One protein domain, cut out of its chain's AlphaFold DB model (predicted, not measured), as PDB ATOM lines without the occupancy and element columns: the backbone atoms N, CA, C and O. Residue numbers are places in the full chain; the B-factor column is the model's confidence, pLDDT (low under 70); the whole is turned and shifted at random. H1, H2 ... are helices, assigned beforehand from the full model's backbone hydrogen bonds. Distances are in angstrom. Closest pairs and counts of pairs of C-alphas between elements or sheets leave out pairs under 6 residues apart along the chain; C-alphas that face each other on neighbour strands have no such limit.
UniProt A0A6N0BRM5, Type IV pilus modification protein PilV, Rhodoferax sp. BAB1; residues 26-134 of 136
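Overview. This is residues 26 to 134 of the 136 residues of the protein "Type IV pilus modification protein PilV" of Rhodoferax sp. BAB1 (UniProt A0A6N0BRM5). Look first for one very long helix, H1, whose first part, residues 26 to 50, sticks out as a free arm, while its later part packs side by side with the shorter H4 in a small body. The short H2 and H3 sit near the two ends of H4, joined by loops. You find 109 printed residues with four named helices, in the order H1, H2, H3, H4, and no named strand; the class is all helix. The whole is extended, with a radius of gyration of the C-alphas of 21.8 A and spans of 79 by 30 by 25 A.

Arrangement. Start at H1, residues 26 to 69, and go to H4, residues 115 to 133: they touch, with residues 55 to 67 alone of H1, at a shallow tilt of 4 degrees, opposite ways. Their closest C-alphas, of Arg 66 and Asp 122, are 7.0 A apart. H2, residues 80 to 83, only just touches H1, with 3 pairs of C-alphas within 8 A, the closest those of Ile 67 and Phe 81 at 6.3 A. H2 also only just touches H4, again with 3 pairs; the closest C-alphas, of Gly 80 and Pro 115, are 4.6 A apart. H3, residues 92 to 96, only just touches H4 with 3 pairs, the closest C-alphas being those of Ser 96 and Arg 131 at 6.3 A. H3 is apart from H1 and from H2. In H1, H3 and H4 every O i to N i+4 pair is within hydrogen-bond range; H2 is too short for such a pair.

Along the chain. Find C-alpha 26 at (32.305, -72.167, 73.638); from there H1 runs 63.6 A to C-alpha 69 at (9.698, -28.716, 33.076). H4 runs 26.6 A and ends at C-alpha 133, (15.625, -49.914, 40.397).

Size, cuts and confidence. The C-alphas of Ile 26 and Pro 76 are the two farthest apart, 80.7 A. The link from H3 to H4, residues 97 to 114, is long. The printed part has no cut, and no printed residue is under 70 in pLDDT.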
ATOM      1  N   ILE A  26      32.562 -71.964  75.074       95.94
ATOM      2  CA  ILE A  26      32.305 -72.167  73.638       95.94
ATOM      3  C   ILE A  26      30.801 -72.256  73.360       95.94
ATOM      4  O   ILE A  26      30.324 -71.667  72.389       95.94
ATOM      5  N   VAL A  27      30.040 -72.950  74.208       97.31
ATOM      6  CA  VAL A  27      28.577 -73.049  74.081       97.31
ATOM      7  C   VAL A  27      27.931 -71.668  74.217       97.31
ATOM      8  O   VAL A  27      27.152 -71.266  73.353       97.31
ATOM      9  N   LEU A  28      28.302 -70.903  75.247       97.12
ATOM     10  CA  LEU A  28      27.811 -69.537  75.451       97.12
ATOM     11  C   LEU A  28      28.195 -68.609  74.291       97.12
ATOM     12  O   LEU A  28      27.349 -67.866  73.795       97.12
ATOM     13  N   ALA A  29      29.441 -68.683  73.814       97.25
ATOM     14  CA  ALA A  29      29.906 -67.909  72.665       97.25
ATOM     15  C   ALA A  29      29.125 -68.257  71.390       97.25
ATOM     16  O   ALA A  29      28.766 -67.368  70.621       97.25
ATOM     17  N   SER A  30      28.804 -69.535  71.190       97.56
ATOM     18  CA  SER A  30      28.022 -69.999  70.041       97.56
ATOM     19  C   SER A  30      26.600 -69.425  70.057       97.56
ATOM     20  O   SER A  30      26.135 -68.918  69.036       97.56
ATOM     21  N   PHE A  31      25.931 -69.406  71.217       97.56
ATOM     22  CA  PHE A  31      24.629 -68.743  71.367       97.56
ATOM     23  C   PHE A  31      24.712 -67.229  71.148       97.56
ATOM     24  O   PHE A  31      23.851 -66.661  70.475       97.56
ATOM     25  N   ALA A  32      25.758 -66.577  71.664       97.44
ATOM     26  CA  ALA A  32      25.974 -65.144  71.471       97.44
ATOM     27  C   ALA A  32      26.154 -64.784  69.986       97.44
ATOM     28  O   ALA A  32      25.535 -63.838  69.495       97.44
ATOM     29  N   LEU A  33      26.950 -65.561  69.246       97.75
ATOM     30  CA  LEU A  33      27.151 -65.363  67.810       97.75
ATOM     31  C   LEU A  33      25.874 -65.623  67.003       97.75
ATOM     32  O   LEU A  33      25.590 -64.875  66.070       97.75
ATOM     33  N   LEU A  34      25.074 -66.628  67.375       96.81
ATOM     34  CA  LEU A  34      23.793 -66.893  66.717       96.81
ATOM     35  C   LEU A  34      22.796 -65.743  66.929       96.81
ATOM     36  O   LEU A  34      22.141 -65.307  65.980       96.81
ATOM     37  N   ALA A  35      22.722 -65.200  68.147       96.75
ATOM     38  CA  ALA A  35      21.907 -64.024  68.440       96.75
ATOM     39  C   ALA A  35      22.360 -62.805  67.614       96.75
ATOM     40  O   ALA A  35      21.540 -62.127  66.991       96.75
ATOM     41  N   LEU A  36      23.673 -62.564  67.541       97.38
ATOM     42  CA  LEU A  36      24.260 -61.495  66.732       97.38
ATOM     43  C   LEU A  36      23.966 -61.674  65.235       97.38
ATOM     44  O   LEU A  36      23.672 -60.695  64.546       97.38
ATOM     45  N   ALA A  37      24.012 -62.901  64.717       97.00
ATOM     46  CA  ALA A  37      23.672 -63.193  63.326       97.00
ATOM     47  C   ALA A  37      22.213 -62.827  63.009       97.00
ATOM     48  O   ALA A  37      21.949 -62.200  61.982       97.00
ATOM     49  N   GLY A  38      21.276 -63.130  63.915       96.06
ATOM     50  CA  GLY A  38      19.869 -62.738  63.775       96.06
ATOM     51  C   GLY A  38      19.678 -61.220  63.712       96.06
ATOM     52  O   GLY A  38      18.977 -60.710  62.833       96.06
ATOM     53  N   VAL A  39      20.363 -60.477  64.588       96.94
ATOM     54  CA  VAL A  39      20.333 -59.004  64.571       96.94
ATOM     55  C   VAL A  39      20.929 -58.459  63.270       96.94
ATOM     56  O   VAL A  39      20.310 -57.606  62.632       96.94
ATOM     57  N   ASN A  40      22.072 -58.984  62.817       97.25
ATOM     58  CA  ASN A  40      22.688 -58.569  61.553       97.25
ATOM     59  C   ASN A  40      21.771 -58.818  60.348       97.25
ATOM     60  O   ASN A  40      21.599 -57.922  59.523       97.25
ATOM     61  N   ALA A  41      21.121 -59.982  60.271       96.50
ATOM     62  CA  ALA A  41      20.167 -60.284  59.205       96.50
ATOM     63  C   ALA A  41      19.001 -59.280  59.179       96.50
ATOM     64  O   ALA A  41      18.625 -58.777  58.116       96.50
ATOM     65  N   SER A  42      18.468 -58.925  60.354       96.00
ATOM     66  CA  SER A  42      17.419 -57.906  60.458       96.00
ATOM     67  C   SER A  42      17.909 -56.517  60.022       96.00
ATOM     68  O   SER A  42      17.215 -55.832  59.273       96.00
ATOM     69  N   SER A  43      19.132 -56.133  60.402       96.75
ATOM     70  CA  SER A  43      19.753 -54.854  60.035       96.75
ATOM     71  C   SER A  43      19.927 -54.708  58.520       96.75
ATOM     72  O   SER A  43      19.557 -53.681  57.940       96.75
ATOM     73  N   VAL A  44      20.399 -55.760  57.843       97.00
ATOM     74  CA  VAL A  44      20.518 -55.785  56.374       97.00
ATOM     75  C   VAL A  44      19.152 -55.597  55.715       97.00
ATOM     76  O   VAL A  44      19.014 -54.770  54.811       97.00
ATOM     77  N   ARG A  45      18.120 -56.301  56.195       95.00
ATOM     78  CA  ARG A  45      16.750 -56.155  55.684       95.00
ATOM     79  C   ARG A  45      16.240 -54.722  55.840       95.00
ATOM     80  O   ARG A  45      15.717 -54.160  54.879       95.00
ATOM     81  N   TYR A  46      16.407 -54.108  57.011       96.31
ATOM     82  CA  TYR A  46      15.987 -52.720  57.231       96.31
ATOM     83  C   TYR A  46      16.759 -51.729  56.357       96.31
ATOM     84  O   TYR A  46      16.158 -50.805  55.810       96.31
ATOM     85  N   THR A  47      18.058 -51.955  56.161       96.69
ATOM     86  CA  THR A  47      18.892 -51.133  55.275       96.69
ATOM     87  C   THR A  47      18.381 -51.181  53.837       96.69
ATOM     88  O   THR A  47      18.221 -50.136  53.210       96.69
ATOM     89  N   LYS A  48      18.035 -52.370  53.324       95.31
ATOM     90  CA  LYS A  48      17.448 -52.525  51.983       95.31
ATOM     91  C   LYS A  48      16.082 -51.858  51.852       95.31
ATOM     92  O   LYS A  48      15.852 -51.145  50.882       95.31
ATOM     93  N   MET A  49      15.207 -52.002  52.846       95.56
ATOM     94  CA  MET A  49      13.915 -51.305  52.844       95.56
ATOM     95  C   MET A  49      14.075 -49.780  52.857       95.56
ATOM     96  O   MET A  49      13.346 -49.082  52.155       95.56
ATOM     97  N   SER A  50      15.029 -49.258  53.632       96.81
ATOM     98  CA  SER A  50      15.356 -47.828  53.647       96.81
ATOM     99  C   SER A  50      15.877 -47.362  52.285       96.81
ATOM    100  O   SER A  50      15.406 -46.355  51.759       96.81
ATOM    101  N   GLN A  51      16.770 -48.147  51.670       96.81
ATOM    102  CA  GLN A  51      17.286 -47.893  50.327       96.81
ATOM    103  C   GLN A  51      16.147 -47.796  49.302       96.81
ATOM    104  O   GLN A  51      16.059 -46.793  48.602       96.81
ATOM    105  N   TYR A  52      15.237 -48.774  49.250       96.31
ATOM    106  CA  TYR A  52      14.125 -48.750  48.293       96.31
ATOM    107  C   TYR A  52      13.167 -47.580  48.518       96.31
ATOM    108  O   TYR A  52      12.714 -46.974  47.552       96.31
ATOM    109  N   ARG A  53      12.891 -47.208  49.774       96.44
ATOM    110  CA  ARG A  53      12.085 -46.014  50.078       96.44
ATOM    111  C   ARG A  53      12.759 -44.733  49.594       96.44
ATOM    112  O   ARG A  53      12.082 -43.877  49.031       96.44
ATOM    113  N   ALA A  54      14.071 -44.610  49.782       97.38
ATOM    114  CA  ALA A  54      14.831 -43.470  49.285       97.38
ATOM    115  C   ALA A  54      14.824 -43.415  47.748       97.38
ATOM    116  O   ALA A  54      14.539 -42.364  47.182       97.38
ATOM    117  N   THR A  55      15.057 -44.546  47.076       97.12
ATOM    118  CA  THR A  55      14.997 -44.649  45.609       97.12
ATOM    119  C   THR A  55      13.606 -44.313  45.071       97.12
ATOM    120  O   THR A  55      13.493 -43.516  44.146       97.12
ATOM    121  N   ALA A  56      12.535 -44.831  45.678       96.50
ATOM    122  CA  ALA A  56      11.165 -44.507  45.278       96.50
ATOM    123  C   ALA A  56      10.858 -43.007  45.434       96.50
ATOM    124  O   ALA A  56      10.269 -42.404  44.539       96.50
ATOM    125  N   ALA A  57      11.307 -42.382  46.528       97.56
ATOM    126  CA  ALA A  57      11.161 -40.940  46.722       97.56
ATOM    127  C   ALA A  57      11.956 -40.131  45.683       97.56
ATOM    128  O   ALA A  57      11.463 -39.124  45.180       97.56
ATOM    129  N   GLN A  58      13.169 -40.563  45.331       97.69
ATOM    130  CA  GLN A  58      13.966 -39.927  44.276       97.69
ATOM    131  C   GLN A  58      13.285 -40.033  42.908       97.69
ATOM    132  O   GLN A  58      13.171 -39.025  42.220       97.69
ATOM    133  N   LEU A  59      12.769 -41.210  42.546       96.81
ATOM    134  CA  LEU A  59      12.040 -41.426  41.293       96.81
ATOM    135  C   LEU A  59      10.739 -40.614  41.225       96.81
ATOM    136  O   LEU A  59      10.391 -40.103  40.162       96.81
ATOM    137  N   ALA A  60      10.019 -40.469  42.339       96.38
ATOM    138  CA  ALA A  60       8.828 -39.623  42.404       96.38
ATOM    139  C   ALA A  60       9.171 -38.136  42.214       96.38
ATOM    140  O   ALA A  60       8.483 -37.434  41.474       96.38
ATOM    141  N   ASN A  61      10.257 -37.666  42.839       97.94
ATOM    142  CA  ASN A  61      10.747 -36.302  42.637       97.94
ATOM    143  C   ASN A  61      11.204 -36.072  41.189       97.94
ATOM    144  O   ASN A  61      10.842 -35.053  40.612       97.94
ATOM    145  N   ASP A  62      11.929 -37.017  40.581       96.88
ATOM    146  CA  ASP A  62      12.351 -36.939  39.174       96.88
ATOM    147  C   ASP A  62      11.150 -36.759  38.231       96.88
ATOM    148  O   ASP A  62      11.143 -35.842  37.411       96.88
ATOM    149  N   MET A  63      10.086 -37.551  38.409       96.00
ATOM    150  CA  MET A  63       8.850 -37.376  37.639       96.00
ATOM    151  C   MET A  63       8.200 -36.008  37.888       96.00
ATOM    152  O   MET A  63       7.780 -35.340  36.946       96.00
ATOM    153  N   GLY A  64       8.156 -35.549  39.141       96.88
ATOM    154  CA  GLY A  64       7.623 -34.228  39.480       96.88
ATOM    155  C   GLY A  64       8.378 -33.080  38.801       96.88
ATOM    156  O   GLY A  64       7.757 -32.132  38.315       96.88
ATOM    157  N   GLU A  65       9.705 -33.170  38.718       96.94
ATOM    158  CA  GLU A  65      10.528 -32.178  38.020       96.94
ATOM    159  C   GLU A  65      10.334 -32.230  36.499       96.94
ATOM    160  O   GLU A  65      10.235 -31.175  35.871       96.94
ATOM    161  N   ARG A  66      10.184 -33.419  35.903       95.88
ATOM    162  CA  ARG A  66       9.852 -33.576  34.472       95.88
ATOM    163  C   ARG A  66       8.510 -32.940  34.122       95.88
ATOM    164  O   ARG A  66       8.435 -32.119  33.209       95.88
ATOM    165  N   ILE A  67       7.476 -33.224  34.916       96.75
ATOM    166  CA  ILE A  67       6.147 -32.610  34.774       96.75
ATOM    167  C   ILE A  67       6.241 -31.085  34.886       96.75
ATOM    168  O   ILE A  67       5.619 -30.361  34.112       96.75
ATOM    169  N   ARG A  68       7.037 -30.568  35.832       96.00
ATOM    170  CA  ARG A  68       7.232 -29.121  35.995       96.00
ATOM    171  C   ARG A  68       7.946 -28.501  34.793       96.00
ATOM    172  O   ARG A  68       7.554 -27.413  34.370       96.00
ATOM    173  N   ALA A  69       8.963 -29.170  34.254       94.75
ATOM    174  CA  ALA A  69       9.698 -28.716  33.076       94.75
ATOM    175  C   ALA A  69       8.807 -28.681  31.821       94.75
ATOM    176  O   ALA A  69       8.917 -27.758  31.018       94.75
ATOM    177  N   ASN A  70       7.873 -29.626  31.700       95.00
ATOM    178  CA  ASN A  70       6.901 -29.716  30.611       95.00
ATOM    179  C   ASN A  70       5.467 -29.406  31.084       95.00
ATOM    180  O   ASN A  70       4.488 -30.070  30.731       95.00
ATOM    181  N   LYS A  71       5.327 -28.351  31.894       95.50
ATOM    182  CA  LYS A  71       4.023 -27.897  32.396       95.50
ATOM    183  C   LYS A  71       3.058 -27.509  31.262       95.50
ATOM    184  O   LYS A  71       1.845 -27.592  31.439       95.50
ATOM    185  N   GLY A  72       3.603 -27.080  30.122       94.00
ATOM    186  CA  GLY A  72       2.849 -26.548  28.992       94.00
ATOM    187  C   GLY A  72       2.076 -25.275  29.345       94.00
ATOM    188  O   GLY A  72       2.432 -24.540  30.271       94.00
ATOM    189  N   VAL A  73       1.017 -24.992  28.591       95.06
ATOM    190  CA  VAL A  73       0.136 -23.831  28.803       95.06
ATOM    191  C   VAL A  73      -1.300 -24.290  29.011       95.06
ATOM    192  O   VAL A  73      -1.682 -25.331  28.499       95.06
ATOM    193  N   ALA A  74      -2.097 -23.529  29.764       95.56
ATOM    194  CA  ALA A  74      -3.508 -23.849  30.004       95.56
ATOM    195  C   ALA A  74      -4.462 -23.208  28.975       95.56
ATOM    196  O   ALA A  74      -5.569 -23.694  28.774       95.56
ATOM    197  N   ALA A  75      -4.048 -22.111  28.332       93.88
ATOM    198  CA  ALA A  75      -4.848 -21.352  27.372       93.88
ATOM    199  C   ALA A  75      -3.942 -20.695  26.308       93.88
ATOM    200  O   ALA A  75      -2.779 -20.412  26.610       93.88
ATOM    201  N   PRO A  76      -4.444 -20.417  25.086       92.19
ATOM    202  CA  PRO A  76      -5.810 -20.671  24.608       92.19
ATOM    203  C   PRO A  76      -6.105 -22.152  24.322       92.19
ATOM    204  O   PRO A  76      -7.263 -22.552  24.369       92.19
ATOM    205  N   THR A  77      -5.069 -22.963  24.102       94.44
ATOM    206  CA  THR A  77      -5.173 -24.418  23.934       94.44
ATOM    207  C   THR A  77      -4.236 -25.083  24.927       94.44
ATOM    208  O   THR A  77      -3.059 -24.724  24.979       94.44
ATOM    209  N   ALA A  78      -4.752 -26.023  25.717       96.31
ATOM    210  CA  ALA A  78      -3.956 -26.712  26.720       96.31
ATOM    211  C   ALA A  78      -2.860 -27.582  26.077       96.31
ATOM    212  O   ALA A  78      -3.096 -28.214  25.047       96.31
ATOM    213  N   THR A  79      -1.671 -27.628  26.680       96.31
ATOM    214  CA  THR A  79      -0.561 -28.510  26.275       96.31
ATOM    215  C   THR A  79       0.185 -29.053  27.492       96.31
ATOM    216  O   THR A  79       0.112 -28.460  28.572       96.31
ATOM    217  N   GLY A  80       0.933 -30.149  27.329       94.31
ATOM    218  CA  GLY A  80       1.781 -30.708  28.381       94.31
ATOM    219  C   GLY A  80       0.946 -31.183  29.566       94.31
ATOM    220  O   GLY A  80      -0.139 -31.737  29.394       94.31
ATOM    221  N   PHE A  81       1.413 -30.908  30.785       95.56
ATOM    222  CA  PHE A  81       0.664 -31.230  32.005       95.56
ATOM    223  C   PHE A  81      -0.793 -30.742  31.978       95.56
ATOM    224  O   PHE A  81      -1.694 -31.489  32.345       95.56
ATOM    225  N   PHE A  82      -1.053 -29.516  31.513       96.00
ATOM    226  CA  PHE A  82      -2.417 -28.979  31.486       96.00
ATOM    227  C   PHE A  82      -3.344 -29.664  30.476       96.00
ATOM    228  O   PHE A  82      -4.559 -29.530  30.603       96.00
ATOM    229  N   ALA A  83      -2.796 -30.371  29.488       96.31
ATOM    230  CA  ALA A  83      -3.570 -31.188  28.557       96.31
ATOM    231  C   ALA A  83      -3.844 -32.608  29.080       96.31
ATOM    232  O   ALA A  83      -4.547 -33.360  28.410       96.31
ATOM    233  N   GLY A  84      -3.310 -32.978  30.250       95.56
ATOM    234  CA  GLY A  84      -3.372 -34.350  30.758       95.56
ATOM    235  C   GLY A  84      -2.345 -35.283  30.111       95.56
ATOM    236  O   GLY A  84      -2.453 -36.493  30.249       95.56
ATOM    237  N   ASP A  85      -1.313 -34.755  29.437       95.62
ATOM    238  CA  ASP A  85      -0.310 -35.584  28.741       95.62
ATOM    239  C   ASP A  85       0.496 -36.497  29.702       95.62
ATOM    240  O   ASP A  85       1.157 -37.436  29.264       95.62
ATOM    241  N   TYR A  86       0.441 -36.227  31.013       95.56
ATOM    242  CA  TYR A  86       1.065 -37.025  32.078       95.56
ATOM    243  C   TYR A  86       0.077 -37.924  32.843       95.56
ATOM    244  O   TYR A  86       0.476 -38.560  33.823       95.56
ATOM    245  N   ASP A  87      -1.190 -37.991  32.430       93.31
ATOM    246  CA  ASP A  87      -2.188 -38.845  33.072       93.31
ATOM    247  C   ASP A  87      -1.851 -40.318  32.809       93.31
ATOM    248  O   ASP A  87      -2.038 -40.855  31.717       93.31
ATOM    249  N   TYR A  88      -1.325 -40.981  33.836       87.31
ATOM    250  CA  TYR A  88      -0.948 -42.386  33.782       87.31
ATOM    251  C   TYR A  88      -2.002 -43.240  34.494       87.31
ATOM    252  O   TYR A  88      -2.058 -43.276  35.723       87.31
ATOM    253  N   VAL A  89      -2.859 -43.901  33.712       85.75
ATOM    254  CA  VAL A  89      -4.039 -44.660  34.186       85.75
ATOM    255  C   VAL A  89      -3.873 -46.183  34.110       85.75
ATOM    256  O   VAL A  89      -4.829 -46.928  34.308       85.75
ATOM    257  N   GLU A  90      -2.664 -46.647  33.812       84.81
ATOM    258  CA  GLU A  90      -2.342 -48.068  33.684       84.81
ATOM    259  C   GLU A  90      -2.274 -48.771  35.050       84.81
ATOM    260  O   GLU A  90      -1.921 -48.169  36.069       84.81
ATOM    261  N   ASP A  91      -2.581 -50.069  35.071       88.25
ATOM    262  CA  ASP A  91      -2.505 -50.880  36.287       88.25
ATOM    263  C   ASP A  91      -1.067 -51.336  36.620       88.25
ATOM    264  O   ASP A  91      -0.103 -51.102  35.883       88.25
ATOM    265  N   PHE A  92      -0.904 -52.011  37.763       85.50
ATOM    266  CA  PHE A  92       0.406 -52.520  38.182       85.50
ATOM    267  C   PHE A  92       0.987 -53.557  37.205       85.50
ATOM    268  O   PHE A  92       2.200 -53.599  37.017       85.50
ATOM    269  N   SER A  93       0.146 -54.366  36.554       87.62
ATOM    270  CA  SER A  93       0.604 -55.393  35.610       87.62
ATOM    271  C   SER A  93       1.174 -54.781  34.328       87.62
ATOM    272  O   SER A  93       2.195 -55.228  33.795       87.62
ATOM    273  N   ALA A  94       0.562 -53.693  33.864       86.25
ATOM    274  CA  ALA A  94       1.085 -52.876  32.789       86.25
ATOM    275  C   ALA A  94       2.380 -52.182  33.233       86.25
ATOM    276  O   ALA A  94       3.350 -52.152  32.475       86.25
ATOM    277  N   GLN A  95       2.453 -51.687  34.473       85.44
ATOM    278  CA  GLN A  95       3.664 -51.068  35.019       85.44
ATOM    279  C   GLN A  95       4.865 -52.027  35.098       85.44
ATOM    280  O   GLN A  95       5.971 -51.615  34.747       85.44
ATOM    281  N   SER A  96       4.667 -53.275  35.533       85.50
ATOM    282  CA  SER A  96       5.735 -54.285  35.647       85.50
ATOM    283  C   SER A  96       6.194 -54.824  34.283       85.50
ATOM    284  O   SER A  96       7.291 -55.366  34.130       85.50
ATOM    285  N   SER A  97       5.376 -54.640  33.247       87.44
ATOM    286  CA  SER A  97       5.690 -55.067  31.887       87.44
ATOM    287  C   SER A  97       6.708 -54.150  31.197       87.44
ATOM    288  O   SER A  97       6.852 -52.964  31.500       87.44
ATOM    289  N   ALA A  98       7.437 -54.699  30.221       86.00
ATOM    290  CA  ALA A  98       8.377 -53.913  29.427       86.00
ATOM    291  C   ALA A  98       7.661 -52.850  28.595       86.00
ATOM    292  O   ALA A  98       6.833 -53.171  27.752       86.00
ATOM    293  N   THR A  99       8.036 -51.587  28.801       87.94
ATOM    294  CA  THR A  99       7.621 -50.486  27.931       87.94
ATOM    295  C   THR A  99       8.639 -50.278  26.816       87.94
ATOM    296  O   THR A  99       9.845 -50.440  27.010       87.94
ATOM    297  N   THR A 100       8.156 -49.884  25.644       90.12
ATOM    298  CA  THR A 100       8.992 -49.411  24.540       90.12
ATOM    299  C   THR A 100       9.151 -47.898  24.618       90.12
ATOM    300  O   THR A 100       8.239 -47.194  25.051       90.12
ATOM    301  N   LEU A 101      10.303 -47.390  24.185       91.12
ATOM    302  CA  LEU A 101      10.513 -45.952  24.036       91.12
ATOM    303  C   LEU A 101       9.723 -45.419  22.826       91.12
ATOM    304  O   LEU A 101       9.733 -46.068  21.776       91.12
ATOM    305  N   PRO A 102       9.068 -44.251  22.941       91.00
ATOM    306  CA  PRO A 102       8.392 -43.627  21.811       91.00
ATOM    307  C   PRO A 102       9.395 -43.057  20.796       91.00
ATOM    308  O   PRO A 102      10.560 -42.811  21.107       91.00
ATOM    309  N   SER A 103       8.921 -42.820  19.572       86.69
ATOM    310  CA  SER A 103       9.647 -42.086  18.530       86.69
ATOM    311  C   SER A 103       8.868 -40.814  18.175       86.69
ATOM    312  O   SER A 103       7.662 -40.917  17.933       86.69
ATOM    313  N   PRO A 104       9.504 -39.628  18.113       88.50
ATOM    314  CA  PRO A 104      10.930 -39.357  18.328       88.50
ATOM    315  C   PRO A 104      11.343 -39.401  19.812       88.50
ATOM    316  O   PRO A 104      10.524 -39.210  20.701       88.50
ATOM    317  N   LEU A 105      12.639 -39.604  20.078       86.81
ATOM    318  CA  LEU A 105      13.192 -39.727  21.438       86.81
ATOM    319  C   LEU A 105      13.397 -38.397  22.178       86.81
ATOM    320  O   LEU A 105      13.930 -38.432  23.276       86.81
ATOM    321  N   CYS A 106      13.047 -37.247  21.591       87.88
ATOM    322  CA  CYS A 106      13.072 -35.904  22.204       87.88
ATOM    323  C   CYS A 106      14.277 -35.580  23.115       87.88
ATOM    324  O   CYS A 106      14.154 -34.815  24.066       87.88
ATOM    325  N   ASN A 107      15.447 -36.158  22.834       82.44
ATOM    326  CA  ASN A 107      16.613 -36.171  23.724       82.44
ATOM    327  C   ASN A 107      17.836 -35.472  23.117       82.44
ATOM    328  O   ASN A 107      18.942 -35.573  23.646       82.44
ATOM    329  N   THR A 108      17.653 -34.775  21.998       84.56
ATOM    330  CA  THR A 108      18.696 -33.974  21.358       84.56
ATOM    331  C   THR A 108      18.191 -32.560  21.126       84.56
ATOM    332  O   THR A 108      17.006 -32.351  20.875       84.56
ATOM    333  N   ALA A 109      19.102 -31.585  21.131       77.62
ATOM    334  CA  ALA A 109      18.773 -30.188  20.836       77.62
ATOM    335  C   ALA A 109      18.204 -29.977  19.415       77.62
ATOM    336  O   ALA A 109      17.592 -28.951  19.145       77.62
ATOM    337  N   ALA A 110      18.399 -30.945  18.514       78.56
ATOM    338  CA  ALA A 110      17.845 -30.936  17.163       78.56
ATOM    339  C   ALA A 110      16.415 -31.508  17.080       78.56
ATOM    340  O   ALA A 110      15.794 -31.443  16.022       78.56
ATOM    341  N   SER A 111      15.891 -32.091  18.163       83.56
ATOM    342  CA  SER A 111      14.550 -32.679  18.185       83.56
ATOM    343  C   SER A 111      13.489 -31.592  18.368       83.56
ATOM    344  O   SER A 111      13.428 -30.953  19.415       83.56
ATOM    345  N   SER A 112      12.610 -31.408  17.383       86.56
ATOM    346  CA  SER A 112      11.396 -30.599  17.527       86.56
ATOM    347  C   SER A 112      10.251 -31.469  18.049       86.56
ATOM    348  O   SER A 112       9.560 -32.135  17.282       86.56
ATOM    349  N   CYS A 113      10.062 -31.476  19.367       92.31
ATOM    350  CA  CYS A 113       9.009 -32.257  20.007       92.31
ATOM    351  C   CYS A 113       7.873 -31.393  20.538       92.31
ATOM    352  O   CYS A 113       8.080 -30.316  21.096       92.31
ATOM    353  N   THR A 114       6.661 -31.910  20.389       94.06
ATOM    354  CA  THR A 114       5.478 -31.384  21.068       94.06
ATOM    355  C   THR A 114       5.513 -31.744  22.561       94.06
ATOM    356  O   THR A 114       6.120 -32.754  22.929       94.06
ATOM    357  N   PRO A 115       4.829 -30.975  23.430       94.19
ATOM    358  CA  PRO A 115       4.693 -31.307  24.850       94.19
ATOM    359  C   PRO A 115       4.184 -32.734  25.110       94.19
ATOM    360  O   PRO A 115       4.714 -33.413  25.986       94.19
ATOM    361  N   ALA A 116       3.254 -33.231  24.288       94.44
ATOM    362  CA  ALA A 116       2.748 -34.600  24.384       94.44
ATOM    363  C   ALA A 116       3.826 -35.660  24.086       94.44
ATOM    364  O   ALA A 116       3.916 -36.677  24.770       94.44
ATOM    365  N   GLN A 117       4.694 -35.419  23.096       95.38
ATOM    366  CA  GLN A 117       5.804 -36.330  22.781       95.38
ATOM    367  C   GLN A 117       6.858 -36.361  23.894       95.38
ATOM    368  O   GLN A 117       7.404 -37.424  24.188       95.38
ATOM    369  N   ILE A 118       7.116 -35.217  24.536       94.50
ATOM    370  CA  ILE A 118       8.006 -35.137  25.701       94.50
ATOM    371  C   ILE A 118       7.415 -35.938  26.866       94.50
ATOM    372  O   ILE A 118       8.107 -36.781  27.430       94.50
ATOM    373  N   ALA A 119       6.126 -35.756  27.170       95.31
ATOM    374  CA  ALA A 119       5.459 -36.487  28.245       95.31
ATOM    375  C   ALA A 119       5.450 -38.009  28.009       95.31
ATOM    376  O   ALA A 119       5.762 -38.781  28.917       95.31
ATOM    377  N   ALA A 120       5.188 -38.451  26.774       93.88
ATOM    378  CA  ALA A 120       5.246 -39.866  26.409       93.88
ATOM    379  C   ALA A 120       6.644 -40.470  26.631       93.88
ATOM    380  O   ALA A 120       6.771 -41.597  27.119       93.88
ATOM    381  N   LEU A 121       7.704 -39.726  26.288       94.81
ATOM    382  CA  LEU A 121       9.078 -40.147  26.549       94.81
ATOM    383  C   LEU A 121       9.369 -40.202  28.049       94.81
ATOM    384  O   LEU A 121       9.927 -41.197  28.509       94.81
ATOM    385  N   ASP A 122       9.008 -39.159  28.795       95.00
ATOM    386  CA  ASP A 122       9.229 -39.070  30.238       95.00
ATOM    387  C   ASP A 122       8.576 -40.240  30.973       95.00
ATOM    388  O   ASP A 122       9.237 -40.913  31.765       95.00
ATOM    389  N   LEU A 123       7.308 -40.534  30.669       93.81
ATOM    390  CA  LEU A 123       6.589 -41.672  31.235       93.81
ATOM    391  C   LEU A 123       7.281 -42.992  30.882       93.81
ATOM    392  O   LEU A 123       7.538 -43.804  31.770       93.81
ATOM    393  N   ALA A 124       7.652 -43.209  29.616       93.56
ATOM    394  CA  ALA A 124       8.339 -44.434  29.208       93.56
ATOM    395  C   ALA A 124       9.699 -44.602  29.912       93.56
ATOM    396  O   ALA A 124      10.007 -45.680  30.424       93.56
ATOM    397  N   GLN A 125      10.506 -43.541  29.984       93.81
ATOM    398  CA  GLN A 125      11.799 -43.551  30.672       93.81
ATOM    399  C   GLN A 125      11.644 -43.817  32.164       93.81
ATOM    400  O   GLN A 125      12.329 -44.681  32.713       93.81
ATOM    401  N   TRP A 126      10.718 -43.120  32.812       93.75
ATOM    402  CA  TRP A 126      10.455 -43.285  34.231       93.75
ATOM    403  C   TRP A 126       9.976 -44.691  34.571       93.75
ATOM    404  O   TRP A 126      10.498 -45.299  35.502       93.75
ATOM    405  N   ARG A 127       9.076 -45.268  33.767       92.88
ATOM    406  CA  ARG A 127       8.638 -46.660  33.935       92.88
ATOM    407  C   ARG A 127       9.802 -47.641  33.876       92.88
ATOM    408  O   ARG A 127       9.907 -48.520  34.730       92.88
ATOM    409  N   MET A 128      10.705 -47.472  32.908       92.50
ATOM    410  CA  MET A 128      11.909 -48.301  32.824       92.50
ATOM    411  C   MET A 128      12.800 -48.142  34.060       92.50
ATOM    412  O   MET A 128      13.317 -49.138  34.558       92.50
ATOM    413  N   MET A 129      12.973 -46.919  34.574       93.44
ATOM    414  CA  MET A 129      13.766 -46.675  35.784       93.44
ATOM    415  C   MET A 129      13.139 -47.316  37.021       93.44
ATOM    416  O   MET A 129      13.844 -48.004  37.755       93.44
ATOM    417  N   VAL A 130      11.829 -47.152  37.219       93.38
ATOM    418  CA  VAL A 130      11.072 -47.772  38.316       93.38
ATOM    419  C   VAL A 130      11.278 -49.281  38.319       93.38
ATOM    420  O   VAL A 130      11.724 -49.825  39.326       93.38
ATOM    421  N   ARG A 131      11.050 -49.936  37.180       91.12
ATOM    422  CA  ARG A 131      11.200 -51.388  37.046       91.12
ATOM    423  C   ARG A 131      12.636 -51.869  37.267       91.12
ATOM    424  O   ARG A 131      12.866 -52.913  37.856       91.12
ATOM    425  N   ASN A 132      13.628 -51.108  36.806       91.62
ATOM    426  CA  ASN A 132      15.029 -51.515  36.927       91.62
ATOM    427  C   ASN A 132      15.622 -51.271  38.328       91.62
ATOM    428  O   ASN A 132      16.661 -51.848  38.652       91.62
ATOM    429  N   GLN A 133      15.039 -50.371  39.128       93.38
ATOM    430  CA  GLN A 133      15.625 -49.914  40.397       93.38
ATOM    431  C   GLN A 133      14.848 -50.351  41.641       93.38
ATOM    432  O   GLN A 133      15.426 -50.400  42.732       93.38
ATOM    433  N   LEU A 134      13.560 -50.652  41.502       91.25
ATOM    434  CA  LEU A 134      12.719 -51.150  42.584       91.25
ATOM    435  C   LEU A 134      12.493 -52.663  42.430       91.25
ATOM    436  O   LEU A 134      12.590 -53.185  41.323       91.25
TER     437      LEU A 134